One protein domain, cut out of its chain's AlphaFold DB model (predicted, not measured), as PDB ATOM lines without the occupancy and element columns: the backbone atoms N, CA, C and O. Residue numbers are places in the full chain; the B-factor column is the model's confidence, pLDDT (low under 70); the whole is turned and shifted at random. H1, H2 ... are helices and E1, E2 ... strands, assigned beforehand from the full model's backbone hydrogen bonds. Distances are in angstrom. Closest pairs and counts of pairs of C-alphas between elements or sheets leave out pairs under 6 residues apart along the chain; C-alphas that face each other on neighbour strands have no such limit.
ATOM      1  N   ALA A 102     -10.810-130.961 -32.242       44.19
ATOM      2  CA  ALA A 102      -9.848-130.042 -32.882       44.19
ATOM      3  C   ALA A 102      -8.642-129.651 -32.000       44.19
ATOM      4  O   ALA A 102      -8.128-128.542 -32.099       44.19
ATOM      5  N   TYR A 103      -8.177-130.551 -31.131       52.06
ATOM      6  CA  TYR A 103      -7.024-130.301 -30.248       52.06
ATOM      7  C   TYR A 103      -5.661-130.357 -30.950       52.06
ATOM      8  O   TYR A 103      -4.653-129.972 -30.364       52.06
ATOM      9  N   GLN A 104      -5.617-130.832 -32.197       59.34
ATOM     10  CA  GLN A 104      -4.418-130.775 -33.032       59.34
ATOM     11  C   GLN A 104      -4.432-129.464 -33.813       59.34
ATOM     12  O   GLN A 104      -4.978-129.384 -34.912       59.34
ATOM     13  N   GLY A 105      -3.919-128.420 -33.173       73.19
ATOM     14  CA  GLY A 105      -3.685-127.126 -33.795       73.19
ATOM     15  C   GLY A 105      -2.252-126.968 -34.291       73.19
ATOM     16  O   GLY A 105      -1.540-127.948 -34.508       73.19
ATOM     17  N   LEU A 106      -1.833-125.718 -34.436       83.31
ATOM     18  CA  LEU A 106      -0.436-125.362 -34.632       83.31
ATOM     19  C   LEU A 106       0.367-125.743 -33.379       83.31
ATOM     20  O   LEU A 106      -0.157-125.743 -32.265       83.31
ATOM     21  N   ASN A 107       1.650-126.042 -33.543       86.81
ATOM     22  CA  ASN A 107       2.579-125.942 -32.418       86.81
ATOM     23  C   ASN A 107       3.028-124.481 -32.234       86.81
ATOM     24  O   ASN A 107       2.860-123.653 -33.139       86.81
ATOM     25  N   HIS A 108       3.601-124.159 -31.074       83.19
ATOM     26  CA  HIS A 108       4.051-122.797 -30.780       83.19
ATOM     27  C   HIS A 108       5.002-122.212 -31.844       83.19
ATOM     28  O   HIS A 108       4.848-121.059 -32.244       83.19
ATOM     29  N   ASP A 109       5.934-123.010 -32.376       85.62
ATOM     30  CA  ASP A 109       6.881-122.553 -33.404       85.62
ATOM     31  C   ASP A 109       6.168-122.168 -34.712       85.62
ATOM     32  O   ASP A 109       6.466-121.136 -35.317       85.62
ATOM     33  N   GLN A 110       5.186-122.964 -35.141       89.62
ATOM     34  CA  GLN A 110       4.358-122.674 -36.315       89.62
ATOM     35  C   GLN A 110       3.527-121.406 -36.116       89.62
ATOM     36  O   GLN A 110       3.376-120.617 -37.051       89.62
ATOM     37  N   PHE A 111       3.010-121.194 -34.904       87.50
ATOM     38  CA  PHE A 111       2.266-119.986 -34.574       87.50
ATOM     39  C   PHE A 111       3.148-118.733 -34.651       87.50
ATOM     40  O   PHE A 111       2.758-117.757 -35.291       87.50
ATOM     41  N   ILE A 112       4.368-118.786 -34.102       87.75
ATOM     42  CA  ILE A 112       5.346-117.691 -34.201       87.75
ATOM     43  C   ILE A 112       5.674-117.380 -35.668       87.75
ATOM     44  O   ILE A 112       5.719-116.211 -36.055       87.75
ATOM     45  N   VAL A 113       5.883-118.404 -36.503       92.06
ATOM     46  CA  VAL A 113       6.151-118.216 -37.940       92.06
ATOM     47  C   VAL A 113       4.982-117.509 -38.631       92.06
ATOM     48  O   VAL A 113       5.202-116.576 -39.409       92.06
ATOM     49  N   LEU A 114       3.743-117.906 -38.328       92.12
ATOM     50  CA  LEU A 114       2.543-117.267 -38.867       92.12
ATOM     51  C   LEU A 114       2.416-115.806 -38.414       92.12
ATOM     52  O   LEU A 114       2.150-114.924 -39.234       92.12
ATOM     53  N   GLU A 115       2.644-115.535 -37.130       89.19
ATOM     54  CA  GLU A 115       2.602-114.184 -36.569       89.19
ATOM     55  C   GLU A 115       3.646-113.267 -37.229       89.19
ATOM     56  O   GLU A 115       3.337-112.138 -37.620       89.19
ATOM     57  N   GLN A 116       4.877-113.754 -37.407       88.75
ATOM     58  CA  GLN A 116       5.958-113.005 -38.052       88.75
ATOM     59  C   GLN A 116       5.677-112.734 -39.532       88.75
ATOM     60  O   GLN A 116       5.898-111.614 -40.002       88.75
ATOM     61  N   ALA A 117       5.161-113.730 -40.260       92.62
ATOM     62  CA  ALA A 117       4.754-113.569 -41.653       92.62
ATOM     63  C   ALA A 117       3.673-112.490 -41.789       92.62
ATOM     64  O   ALA A 117       3.788-111.602 -42.636       92.62
ATOM     65  N   LEU A 118       2.675-112.522 -40.904       91.00
ATOM     66  CA  LEU A 118       1.594-111.546 -40.876       91.00
ATOM     67  C   LEU A 118       2.090-110.131 -40.565       91.00
ATOM     68  O   LEU A 118       1.715-109.199 -41.271       91.00
ATOM     69  N   ARG A 119       2.956-109.960 -39.558       87.94
ATOM     70  CA  ARG A 119       3.571-108.655 -39.245       87.94
ATOM     71  C   ARG A 119       4.316-108.089 -40.449       87.94
ATOM     72  O   ARG A 119       4.083-106.948 -40.825       87.94
ATOM     73  N   SER A 120       5.153-108.905 -41.083       89.75
ATOM     74  CA  SER A 120       5.946-108.500 -42.246       89.75
ATOM     75  C   SER A 120       5.068-108.096 -43.440       89.75
ATOM     76  O   SER A 120       5.311-107.070 -44.078       89.75
ATOM     77  N   ASP A 121       4.007-108.857 -43.719       92.00
ATOM     78  CA  ASP A 121       3.063-108.530 -44.791       92.00
ATOM     79  C   ASP A 121       2.227-107.275 -44.477       92.00
ATOM     80  O   ASP A 121       2.011-106.453 -45.370       92.00
ATOM     81  N   ILE A 122       1.802-107.073 -43.223       88.25
ATOM     82  CA  ILE A 122       1.117-105.843 -42.791       88.25
ATOM     83  C   ILE A 122       2.056-104.634 -42.903       88.25
ATOM     84  O   ILE A 122       1.640-103.591 -43.405       88.25
ATOM     85  N   ASP A 123       3.318-104.758 -42.498       87.31
ATOM     86  CA  ASP A 123       4.293-103.665 -42.581       87.31
ATOM     87  C   ASP A 123       4.591-103.278 -44.040       87.31
ATOM     88  O   ASP A 123       4.751-102.097 -44.360       87.31
ATOM     89  N   LYS A 124       4.633-104.264 -44.946       92.81
ATOM     90  CA  LYS A 124       4.957-104.053 -46.365       92.81
ATOM     91  C   LYS A 124       3.757-103.612 -47.205       92.81
ATOM     92  O   LYS A 124       3.895-102.742 -48.067       92.81
ATOM     93  N   TYR A 125       2.598-104.230 -46.997       90.75
ATOM     94  CA  TYR A 125       1.420-104.089 -47.862       90.75
ATOM     95  C   TYR A 125       0.212-103.468 -47.153       90.75
ATOM     96  O   TYR A 125      -0.815-103.203 -47.787       90.75
ATOM     97  N   GLY A 126       0.306-103.214 -45.848       87.06
ATOM     98  CA  GLY A 126      -0.815-102.755 -45.041       87.06
ATOM     99  C   GLY A 126      -1.953-103.773 -45.037       87.06
ATOM    100  O   GLY A 126      -1.756-104.980 -44.927       87.06
ATOM    101  N   MET A 127      -3.172-103.263 -45.200       83.62
ATOM    102  CA  MET A 127      -4.412-104.047 -45.174       83.62
ATOM    103  C   MET A 127      -4.774-104.685 -46.526       83.62
ATOM    104  O   MET A 127      -5.843-105.290 -46.658       83.62
ATOM    105  N   ASP A 128      -3.925-104.538 -47.547       88.31
ATOM    106  CA  ASP A 128      -4.146-105.117 -48.873       88.31
ATOM    107  C   ASP A 128      -3.750-106.600 -48.892       88.31
ATOM    108  O   ASP A 128      -2.748-106.996 -49.487       88.31
ATOM    109  N   TYR A 129      -4.545-107.435 -48.214       87.94
ATOM    110  CA  TYR A 129      -4.219-108.852 -48.031       87.94
ATOM    111  C   TYR A 129      -4.118-109.652 -49.329       87.94
ATOM    112  O   TYR A 129      -3.553-110.741 -49.339       87.94
ATOM    113  N   ALA A 130      -4.655-109.135 -50.439       90.31
ATOM    114  CA  ALA A 130      -4.493-109.758 -51.748       90.31
ATOM    115  C   ALA A 130      -3.030-109.736 -52.227       90.31
ATOM    116  O   ALA A 130      -2.679-110.480 -53.140       90.31
ATOM    117  N   LYS A 131      -2.191-108.888 -51.618       92.31
ATOM    118  CA  LYS A 131      -0.751-108.781 -51.871       92.31
ATOM    119  C   LYS A 131       0.108-109.475 -50.819       92.31
ATOM    120  O   LYS A 131       1.323-109.443 -50.951       92.31
ATOM    121  N   TRP A 132      -0.488-110.056 -49.778       93.81
ATOM    122  CA  TRP A 132       0.265-110.754 -48.740       93.81
ATOM    123  C   TRP A 132       0.890-112.023 -49.318       93.81
ATOM    124  O   TRP A 132       0.192-112.909 -49.814       93.81
ATOM    125  N   GLU A 133       2.216-112.085 -49.285       94.94
ATOM    126  CA  GLU A 133       2.998-113.155 -49.909       94.94
ATOM    127  C   GLU A 133       3.497-114.142 -48.859       94.94
ATOM    128  O   GLU A 133       3.464-115.356 -49.073       94.94
ATOM    129  N   LEU A 134       3.939-113.631 -47.708       93.19
ATOM    130  CA  LEU A 134       4.524-114.451 -46.654       93.19
ATOM    131  C   LEU A 134       3.446-115.273 -45.961       93.19
ATOM    132  O   LEU A 134       3.606-116.485 -45.846       93.19
ATOM    133  N   VAL A 135       2.318-114.661 -45.601       93.19
ATOM    134  CA  VAL A 135       1.155-115.351 -45.022       93.19
ATOM    135  C   VAL A 135       0.658-116.465 -45.944       93.19
ATOM    136  O   VAL A 135       0.353-117.561 -45.479       93.19
ATOM    137  N   ALA A 136       0.628-116.222 -47.258       92.38
ATOM    138  CA  ALA A 136       0.209-117.222 -48.240       92.38
ATOM    139  C   ALA A 136       1.187-118.407 -48.354       92.38
ATOM    140  O   ALA A 136       0.796-119.475 -48.824       92.38
ATOM    141  N   SER A 137       2.440-118.225 -47.927       92.62
ATOM    142  CA  SER A 137       3.487-119.251 -47.963       92.62
ATOM    143  C   SER A 137       3.592-120.095 -46.685       92.62
ATOM    144  O   SER A 137       4.203-121.165 -46.723       92.62
ATOM    145  N   VAL A 138       2.992-119.652 -45.571       92.56
ATOM    146  CA  VAL A 138       3.013-120.379 -44.290       92.56
ATOM    147  C   VAL A 138       2.263-121.707 -44.417       92.56
ATOM    148  O   VAL A 138       1.225-121.785 -45.072       92.56
ATOM    149  N   GLN A 139       2.803-122.759 -43.796       89.19
ATOM    150  CA  GLN A 139       2.186-124.084 -43.742       89.19
ATOM    151  C   GLN A 139       1.945-124.520 -42.283       89.19
ATOM    152  O   GLN A 139       2.894-124.506 -41.496       89.19
ATOM    153  N   PRO A 140       0.722-124.960 -41.929       87.94
ATOM    154  CA  PRO A 140      -0.465-124.997 -42.786       87.94
ATOM    155  C   PRO A 140      -0.941-123.586 -43.169       87.94
ATOM    156  O   PRO A 140      -0.722-122.624 -42.436       87.94
ATOM    157  N   GLN A 141      -1.562-123.466 -44.345       90.88
ATOM    158  CA  GLN A 141      -2.028-122.172 -44.836       90.88
ATOM    159  C   GLN A 141      -3.197-121.663 -43.974       90.88
ATOM    160  O   GLN A 141      -4.199-122.378 -43.837       90.88
ATOM    161  N   PRO A 142      -3.112-120.437 -43.426       93.06
ATOM    162  CA  PRO A 142      -4.170-119.882 -42.599       93.06
ATOM    163  C   PRO A 142      -5.388-119.506 -43.442       93.06
ATOM    164  O   PRO A 142      -5.289-119.126 -44.612       93.06
ATOM    165  N   THR A 143      -6.560-119.545 -42.818       93.88
ATOM    166  CA  THR A 143      -7.805-119.109 -43.454       93.88
ATOM    167  C   THR A 143      -8.019-117.624 -43.225       93.88
ATOM    168  O   THR A 143      -8.074-117.180 -42.085       93.88
ATOM    169  N   ILE A 144      -8.214-116.853 -44.293       92.69
ATOM    170  CA  ILE A 144      -8.552-115.429 -44.199       92.69
ATOM    171  C   ILE A 144     -10.073-115.255 -44.276       92.69
ATOM    172  O   ILE A 144     -10.720-115.737 -45.206       92.69
ATOM    173  N   THR A 145     -10.651-114.543 -43.310       91.44
ATOM    174  CA  THR A 145     -12.093-114.307 -43.180       91.44
ATOM    175  C   THR A 145     -12.403-112.873 -42.733       91.44
ATOM    176  O   THR A 145     -11.508-112.054 -42.524       91.44
ATOM    177  N   ILE A 146     -13.692-112.562 -42.604       86.00
ATOM    178  CA  ILE A 146     -14.219-111.285 -42.102       86.00
ATOM    179  C   ILE A 146     -14.891-111.486 -40.732       86.00
ATOM    180  O   ILE A 146     -15.303-112.611 -40.428       86.00
ATOM    181  N   PRO A 147     -15.029-110.433 -39.902       82.56
ATOM    182  CA  PRO A 147     -15.546-110.556 -38.536       82.56
ATOM    183  C   PRO A 147     -16.895-111.275 -38.435       82.56
ATOM    184  O   PRO A 147     -17.099-112.088 -37.536       82.56
ATOM    185  N   GLU A 148     -17.800-111.032 -39.381       81.25
ATOM    186  CA  GLU A 148     -19.155-111.586 -39.379       81.25
ATOM    187  C   GLU A 148     -19.177-113.105 -39.613       81.25
ATOM    188  O   GLU A 148     -20.136-113.769 -39.225       81.25
ATOM    189  N   LYS A 149     -18.114-113.655 -40.216       81.69
ATOM    190  CA  LYS A 149     -17.996-115.077 -40.579       81.69
ATOM    191  C   LYS A 149     -16.996-115.855 -39.729       81.69
ATOM    192  O   LYS A 149     -16.934-117.077 -39.821       81.69
ATOM    193  N   ALA A 150     -16.213-115.174 -38.895       76.62
ATOM    194  CA  ALA A 150     -15.096-115.768 -38.160       76.62
ATOM    195  C   ALA A 150     -15.484-116.937 -37.235       76.62
ATOM    196  O   ALA A 150     -14.652-117.782 -36.920       76.62
ATOM    197  N   PHE A 151     -16.752-116.995 -36.825       78.50
ATOM    198  CA  PHE A 151     -17.283-118.014 -35.920       78.50
ATOM    199  C   PHE A 151     -18.308-118.941 -36.587       78.50
ATOM    200  O   PHE A 151     -19.025-119.671 -35.898       78.50
ATOM    201  N   GLU A 152     -18.395-118.928 -37.920       78.81
ATOM    202  CA  GLU A 152     -19.164-119.935 -38.648       78.81
ATOM    203  C   GLU A 152     -18.530-121.327 -38.437       78.81
ATOM    204  O   GLU A 152     -17.302-121.438 -38.369       78.81
ATOM    205  N   PRO A 153     -19.322-122.413 -38.335       75.06
ATOM    206  CA  PRO A 153     -18.803-123.742 -37.995       75.06
ATOM    207  C   PRO A 153     -17.655-124.231 -38.893       75.06
ATOM    208  O   PRO A 153     -16.702-124.826 -38.399       75.06
ATOM    209  N   ASN A 154     -17.718-123.942 -40.194       80.44
ATOM    210  CA  ASN A 154     -16.677-124.281 -41.169       80.44
ATOM    211  C   ASN A 154     -15.368-123.504 -40.953       80.44
ATOM    212  O   ASN A 154     -14.310-124.031 -41.273       80.44
ATOM    213  N   ILE A 155     -15.427-122.284 -40.410       82.00
ATOM    214  CA  ILE A 155     -14.240-121.474 -40.097       82.00
ATOM    215  C   ILE A 155     -13.639-121.903 -38.759       82.00
ATOM    216  O   ILE A 155     -12.427-122.053 -38.643       82.00
ATOM    217  N   VAL A 156     -14.480-122.181 -37.760       75.69
ATOM    218  CA  VAL A 156     -14.021-122.673 -36.449       75.69
ATOM    219  C   VAL A 156     -13.257-123.993 -36.592       75.69
ATOM    220  O   VAL A 156     -12.230-124.180 -35.946       75.69
ATOM    221  N   GLN A 157     -13.695-124.880 -37.491       80.69
ATOM    222  CA  GLN A 157     -12.978-126.122 -37.814       80.69
ATOM    223  C   GLN A 157     -11.592-125.894 -38.440       80.69
ATOM    224  O   GLN A 157     -10.753-126.785 -38.382       80.69
ATOM    225  N   GLN A 158     -11.338-124.718 -39.021       84.25
ATOM    226  CA  GLN A 158     -10.063-124.356 -39.646       84.25
ATOM    227  C   GLN A 158      -9.102-123.642 -38.682       84.25
ATOM    228  O   GLN A 158      -7.970-123.353 -39.060       84.25
ATOM    229  N   MET A 159      -9.500-123.399 -37.425       83.81
ATOM    230  CA  MET A 159      -8.629-122.790 -36.405       83.81
ATOM    231  C   MET A 159      -7.384-123.625 -36.088       83.81
ATOM    232  O   MET A 159      -6.415-123.079 -35.565       83.81
ATOM    233  N   SER A 160      -7.367-124.914 -36.434       84.56
ATOM    234  CA  SER A 160      -6.162-125.747 -36.362       84.56
ATOM    235  C   SER A 160      -5.048-125.291 -37.314       84.56
ATOM    236  O   SER A 160      -3.881-125.538 -37.037       84.56
ATOM    237  N   ASN A 161      -5.397-124.587 -38.397       89.00
ATOM    238  CA  ASN A 161      -4.452-124.017 -39.362       89.00
ATOM    239  C   ASN A 161      -4.197-122.516 -39.131       89.00
ATOM    240  O   ASN A 161      -3.421-121.898 -39.856       89.00
ATOM    241  N   GLY A 162      -4.881-121.916 -38.154       89.25
ATOM    242  CA  GLY A 162      -4.952-120.471 -37.968       89.25
ATOM    243  C   GLY A 162      -6.031-119.801 -38.825       89.25
ATOM    244  O   GLY A 162      -6.243-120.112 -39.999       89.25
ATOM    245  N   VAL A 163      -6.727-118.842 -38.220       90.81
ATOM    246  CA  VAL A 163      -7.768-118.012 -38.828       90.81
ATOM    247  C   VAL A 163      -7.374-116.550 -38.673       90.81
ATOM    248  O   VAL A 163      -7.198-116.047 -37.568       90.81
ATOM    249  N   LEU A 164      -7.269-115.860 -39.800       92.44
ATOM    250  CA  LEU A 164      -7.005-114.435 -39.902       92.44
ATOM    251  C   LEU A 164      -8.311-113.703 -40.189       92.44
ATOM    252  O   LEU A 164      -8.919-113.876 -41.241       92.44
ATOM    253  N   ILE A 165      -8.745-112.864 -39.264       89.81
ATOM    254  CA  ILE A 165      -9.917-112.010 -39.410       89.81
ATOM    255  C   ILE A 165      -9.439-110.638 -39.870       89.81
ATOM    256  O   ILE A 165      -8.685-109.978 -39.159       89.81
ATOM    257  N   VAL A 166      -9.902-110.190 -41.034       91.31
ATOM    258  CA  VAL A 166      -9.593-108.858 -41.564       91.31
ATOM    259  C   VAL A 166     -10.837-107.980 -41.486       91.31
ATOM    260  O   VAL A 166     -11.828-108.211 -42.186       91.31
ATOM    261  N   ASN A 167     -10.785-106.931 -40.667       85.50
ATOM    262  CA  ASN A 167     -11.883-105.992 -40.458       85.50
ATOM    263  C   ASN A 167     -11.992-104.958 -41.595       85.50
ATOM    264  O   ASN A 167     -11.814-103.756 -41.404       85.50
ATOM    265  N   LYS A 168     -12.312-105.426 -42.805       84.56
ATOM    266  CA  LYS A 168     -12.485-104.563 -43.988       84.56
ATOM    267  C   LYS A 168     -13.596-103.523 -43.838       84.56
ATOM    268  O   LYS A 168     -13.522-102.459 -44.445       84.56
ATOM    269  N   ASN A 169     -14.618-103.844 -43.050       81.38
ATOM    270  CA  ASN A 169     -15.806-103.013 -42.884       81.38
ATOM    271  C   ASN A 169     -15.667-102.001 -41.737       81.38
ATOM    272  O   ASN A 169     -16.620-101.272 -41.466       81.38
ATOM    273  N   ASN A 170     -14.508-101.945 -41.065       79.50
ATOM    274  CA  ASN A 170     -14.266-101.097 -39.894       79.50
ATOM    275  C   ASN A 170     -15.349-101.257 -38.815       79.50
ATOM    276  O   ASN A 170     -15.843-100.277 -38.253       79.50
ATOM    277  N   VAL A 171     -15.733-102.504 -38.529       77.12
ATOM    278  CA  VAL A 171     -16.637-102.840 -37.429       77.12
ATOM    279  C   VAL A 171     -16.057-102.263 -36.138       77.12
ATOM    280  O   VAL A 171     -14.915-102.552 -35.777       77.12
ATOM    281  N   ALA A 172     -16.834-101.414 -35.464       71.56
ATOM    282  CA  ALA A 172     -16.389-100.724 -34.261       71.56
ATOM    283  C   ALA A 172     -16.018-101.725 -33.154       71.56
ATOM    284  O   ALA A 172     -16.748-102.681 -32.900       71.56
ATOM    285  N   GLY A 173     -14.885-101.487 -32.489       70.25
ATOM    286  CA  GLY A 173     -14.383-102.354 -31.418       70.25
ATOM    287  C   GLY A 173     -13.686-103.634 -31.893       70.25
ATOM    288  O   GLY A 173     -13.249-104.412 -31.050       70.25
ATOM    289  N   VAL A 174     -13.549-103.850 -33.206       73.12
ATOM    290  CA  VAL A 174     -12.802-104.981 -33.774       73.12
ATOM    291  C   VAL A 174     -11.466-104.479 -34.342       73.12
ATOM    292  O   VAL A 174     -11.476-103.535 -35.140       73.12
ATOM    293  N   PRO A 175     -10.324-105.087 -33.974       76.12
ATOM    294  CA  PRO A 175      -9.022-104.737 -34.541       76.12
ATOM    295  C   PRO A 175      -8.996-104.837 -36.076       76.12
ATOM    296  O   PRO A 175      -9.742-105.638 -36.645       76.12
ATOM    297  N   PRO A 176      -8.132-104.074 -36.775       82.12
ATOM    298  CA  PRO A 176      -7.938-104.194 -38.218       82.12
ATOM    299  C   PRO A 176      -7.651-105.629 -38.662       82.12
ATOM    300  O   PRO A 176      -8.278-106.113 -39.608       82.12
ATOM    301  N   VAL A 177      -6.738-106.313 -37.966       86.75
ATOM    302  CA  VAL A 177      -6.444-107.732 -38.183       86.75
ATOM    303  C   VAL A 177      -6.415-108.461 -36.848       86.75
ATOM    304  O   VAL A 177      -5.839-107.975 -35.874       86.75
ATOM    305  N   THR A 178      -6.997-109.652 -36.823       85.94
ATOM    306  CA  THR A 178      -6.941-110.568 -35.686       85.94
ATOM    307  C   THR A 178      -6.508-111.949 -36.157       85.94
ATOM    308  O   THR A 178      -7.065-112.463 -37.122       85.94
ATOM    309  N   LEU A 179      -5.560-112.570 -35.465       87.62
ATOM    310  CA  LEU A 179      -5.191-113.973 -35.630       87.62
ATOM    311  C   LEU A 179      -5.812-114.795 -34.493       87.62
ATOM    312  O   LEU A 179      -5.686-114.437 -33.325       87.62
ATOM    313  N   LEU A 180      -6.480-115.888 -34.849       86.56
ATOM    314  CA  LEU A 180      -7.038-116.893 -33.949       86.56
ATOM    315  C   LEU A 180      -6.502-118.268 -34.336       86.56
ATOM    316  O   LEU A 180      -6.674-118.678 -35.482       86.56
ATOM    317  N   ALA A 181      -5.908-119.010 -33.408       85.81
ATOM    318  CA  ALA A 181      -5.463-120.376 -33.681       85.81
ATOM    319  C   ALA A 181      -5.532-121.261 -32.437       85.81
ATOM    320  O   ALA A 181      -5.397-120.776 -31.316       85.81
ATOM    321  N   TRP A 182      -5.693-122.568 -32.644       83.00
ATOM    322  CA  TRP A 182      -5.344-123.545 -31.614       83.00
ATOM    323  C   TRP A 182      -3.834-123.750 -31.634       83.00
ATOM    324  O   TRP A 182      -3.292-124.097 -32.680       83.00
ATOM    325  N   VAL A 183      -3.171-123.530 -30.504       81.88
ATOM    326  CA  VAL A 183      -1.726-123.676 -30.320       81.88
ATOM    327  C   VAL A 183      -1.484-124.564 -29.113       81.88
ATOM    328  O   VAL A 183      -1.914-124.224 -28.013       81.88
ATOM    329  N   ASP A 184      -0.875-125.734 -29.306       77.56
ATOM    330  CA  ASP A 184      -0.566-126.680 -28.217       77.56
ATOM    331  C   ASP A 184      -1.753-126.930 -27.250       77.56
ATOM    332  O   ASP A 184      -1.619-126.947 -26.023       77.56
ATOM    333  N   GLY A 185      -2.958-127.084 -27.813       70.06
ATOM    334  CA  GLY A 185      -4.198-127.322 -27.058       70.06
ATOM    335  C   GLY A 185      -4.807-126.085 -26.377       70.06
ATOM    336  O   GLY A 185      -5.715-126.225 -25.553       70.06
ATOM    337  N   ARG A 186      -4.330-124.878 -26.704       69.19
ATOM    338  CA  ARG A 186      -4.815-123.582 -26.195       69.19
ATOM    339  C   ARG A 186      -5.343-122.721 -27.329       69.19
ATOM    340  O   ARG A 186      -4.832-122.787 -28.438       69.19
ATOM    341  N   LEU A 187      -6.350-121.896 -27.060       74.38
ATOM    342  CA  LEU A 187      -6.766-120.878 -28.024       74.38
ATOM    343  C   LEU A 187      -5.858-119.668 -27.862       74.38
ATOM    344  O   LEU A 187      -5.859-119.048 -26.799       74.38
ATOM    345  N   GLU A 188      -5.130-119.310 -28.906       77.06
ATOM    346  CA  GLU A 188      -4.358-118.076 -28.952       77.06
ATOM    347  C   GLU A 188      -5.063-117.036 -29.822       77.06
ATOM    348  O   GLU A 188      -5.633-117.341 -30.876       77.06
ATOM    349  N   TYR A 189      -5.044-115.796 -29.338       81.19
ATOM    350  CA  TYR A 189      -5.631-114.621 -29.964       81.19
ATOM    351  C   TYR A 189      -4.575-113.526 -30.054       81.19
ATOM    352  O   TYR A 189      -3.959-113.164 -29.052       81.19
ATOM    353  N   VAL A 190      -4.402-112.952 -31.241       80.12
ATOM    354  CA  VAL A 190      -3.496-111.821 -31.451       80.12
ATOM    355  C   VAL A 190      -4.213-110.731 -32.226       80.12
ATOM    356  O   VAL A 190      -4.712-110.964 -33.326       80.12
ATOM    357  N   ALA A 191      -4.262-109.528 -31.666       77.88
ATOM    358  CA  ALA A 191      -4.815-108.345 -32.309       77.88
ATOM    359  C   ALA A 191      -3.703-107.434 -32.832       77.88
ATOM    360  O   ALA A 191      -2.803-107.050 -32.084       77.88
ATOM    361  N   PHE A 192      -3.816-107.023 -34.095       76.88
ATOM    362  CA  PHE A 192      -2.905-106.084 -34.743       76.88
ATOM    363  C   PHE A 192      -3.612-104.747 -34.956       76.88
ATOM    364  O   PHE A 192      -4.476-104.614 -35.826       76.88
ATOM    365  N   ASN A 193      -3.221-103.748 -34.169       69.69
ATOM    366  CA  ASN A 193      -3.760-102.391 -34.198       69.69
ATOM    367  C   ASN A 193      -2.643-101.407 -34.545       69.69
ATOM    368  O   ASN A 193      -1.879-101.071 -33.654       69.69
ATOM    369  N   GLN A 194      -2.543-100.948 -35.801       59.94
ATOM    370  CA  GLN A 194      -1.688 -99.826 -36.258       59.94
ATOM    371  C   GLN A 194      -0.466 -99.506 -35.355       59.94
ATOM    372  O   GLN A 194      -0.375 -98.423 -34.779       59.94
ATOM    373  N   GLY A 195       0.460-100.463 -35.209       49.41
ATOM    374  CA  GLY A 195       1.690-100.317 -34.413       49.41
ATOM    375  C   GLY A 195       1.702-100.970 -33.021       49.41
ATOM    376  O   GLY A 195       2.751-100.991 -32.382       49.41
ATOM    377  N   MET A 196       0.594-101.545 -32.552       51.12
ATOM    378  CA  MET A 196       0.508-102.331 -31.316       51.12
ATOM    379  C   MET A 196       0.002-103.746 -31.603       51.12
ATOM    380  O   MET A 196      -0.966-103.940 -32.341       51.12
ATOM    381  N   CYS A 197       0.674-104.729 -31.004       51.19
ATOM    382  CA  CYS A 197       0.292-106.133 -31.039       51.19
ATOM    383  C   CYS A 197      -0.119-106.556 -29.631       51.19
ATOM    384  O   CYS A 197       0.698-106.488 -28.711       51.19
ATOM    385  N   GLU A 198      -1.370-106.968 -29.462       44.97
ATOM    386  CA  GLU A 198      -1.888-107.471 -28.189       44.97
ATOM    387  C   GLU A 198      -2.115-108.976 -28.314       44.97
ATOM    388  O   GLU A 198      -2.859-109.418 -29.189       44.97
ATOM    389  N   VAL A 199      -1.447-109.756 -27.463       49.50
ATOM    390  CA  VAL A 199      -1.550-111.220 -27.429       49.50
ATOM    391  C   VAL A 199      -2.365-111.616 -26.203       49.50
ATOM    392  O   VAL A 199      -2.026-111.239 -25.081       49.50
ATOM    393  N   MET A 200      -3.423-112.393 -26.412       49.03
ATOM    394  CA  MET A 200      -4.188-113.048 -25.355       49.03
ATOM    395  C   MET A 200      -4.096-114.562 -25.549       49.03
ATOM    396  O   MET A 200      -4.429-115.085 -26.612       49.03
ATOM    397  N   VAL A 201      -3.659-115.273 -24.511       48.06
ATOM    398  CA  VAL A 201      -3.529-116.736 -24.513       48.06
ATOM    399  C   VAL A 201      -4.614-117.316 -23.613       48.06
ATOM    400  O   VAL A 201      -4.691-116.972 -22.434       48.06
ATOM    401  N   GLY A 202      -5.470-118.173 -24.166       43.16
ATOM    402  CA  GLY A 202      -6.470-118.918 -23.404       43.16
ATOM    403  C   GLY A 202      -5.842-120.042 -22.576       43.16
ATOM    404  O   GLY A 202      -4.743-120.521 -22.867       43.16
ATOM    405  N   ASN A 203      -6.544-120.503 -21.538       38.66
ATOM    406  CA  ASN A 203      -6.043-121.619 -20.734       38.66
ATOM    407  C   ASN A 203      -6.102-122.940 -21.513       38.66
ATOM    408  O   ASN A 203      -6.922-123.081 -22.428       38.66
ATOM    409  N   PRO A 204      -5.218-123.901 -21.181       39.41
ATOM    410  CA  PRO A 204      -5.201-125.199 -21.839       39.41
ATOM    411  C   PRO A 204      -6.541-125.875 -21.633       39.41
ATOM    412  O   PRO A 204      -7.097-125.847 -20.531       39.41
ATOM    413  N   ILE A 205      -7.064-126.482 -22.692       42.97
ATOM    414  CA  ILE A 205      -8.262-127.285 -22.534       42.97
ATOM    415  C   ILE A 205      -7.880-128.518 -21.715       42.97
ATOM    416  O   ILE A 205      -6.931-129.224 -22.051       42.97
TER     417      ILE A 205
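AT A GLANCE: This is residues 102 to 205 of the 237 residues of an uncharacterized protein of Komagataeibacter nataicola (UniProt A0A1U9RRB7). A twisted sheet of five strands has one long helix, H1, packed over one face, running along the strands E3 and E4. The short helix H2 sits beside H1, and the short helix H3 lies in the crossover from E1 to E2. The printed part has 104 residues with three named helices and five named strands, in the order H1 H2 E1 H3 E2 E3 E4 E5. The sheet, in the order E1 E2 E3 E4 E5, is mixed, and the class is mixed, helices and strands. The whole is compact, with a radius of gyration of the C-alphas of 12.6 A and spans of 33 by 27 by 24 A.

HOW THE PARTS SIT: H1, residues 108 to 125, touches H2, residues 134 to 137, with its residues 114 to 121 alone; the closest C-alphas are those of Ala 117 and Leu 134, 5.1 A apart. E1, residues 143 to 145, H3, residues 153 to 156, and E2, residues 163 to 166, form a strand-helix-strand unit, two parallel neighbour strands with a helix between, and its crossover is right-handed. N 164 and O 143 are within hydrogen-bond range at 2.8 A. E2, E3, residues 177 to 183, E4, residues 186 to 193, and E5, residues 196 to 201, form a meander, each strand the antiparallel neighbour of the one before. Its hairpins show N 163 and O 180 at 2.7 A, N 181 and O 188 at 3.0 A, and N 191 and O 198 at 2.8 A. H1 is on the sheet in two layers, a helix on one face, at a height over the sheet of 9.7 A. It lies over E3 and E4, along the strands, at 16 degrees to E4 on the local plane. The closest C-alphas of H1 and E3 are those of His 108 and Val 183, 5.9 A apart. H2 only grazes the sheet with residues 135 to 136, and H3 only grazes it with residues 155 to 156. H1 and H3 are apart. In H1 every O i to N i+4 pair is within hydrogen-bond range; H2 and H3 are too short for such a pair.

IN THESE COORDINATES: H1 begins at C-alpha 108 (4.051, -122.797, -30.780) and is 25.5 A long. H2 and H3 are 5.1 A each, E1 is 6.4 A and E2 is 9.7 A. E3 is 18.4 A, E4 is 22.7 A and E5 is 16.4 A, ending at C-alpha 201 (-3.529, -116.736, -24.513).

THE WHOLE: The C-alphas farthest apart, of Lys 124 and Ile 205, are 35.8 A apart. The printed part has no cut, and no link is long. The mean pLDDT of the printed part is 79.6; residues 102 to 104, 186 and 193 to 205 are under 70.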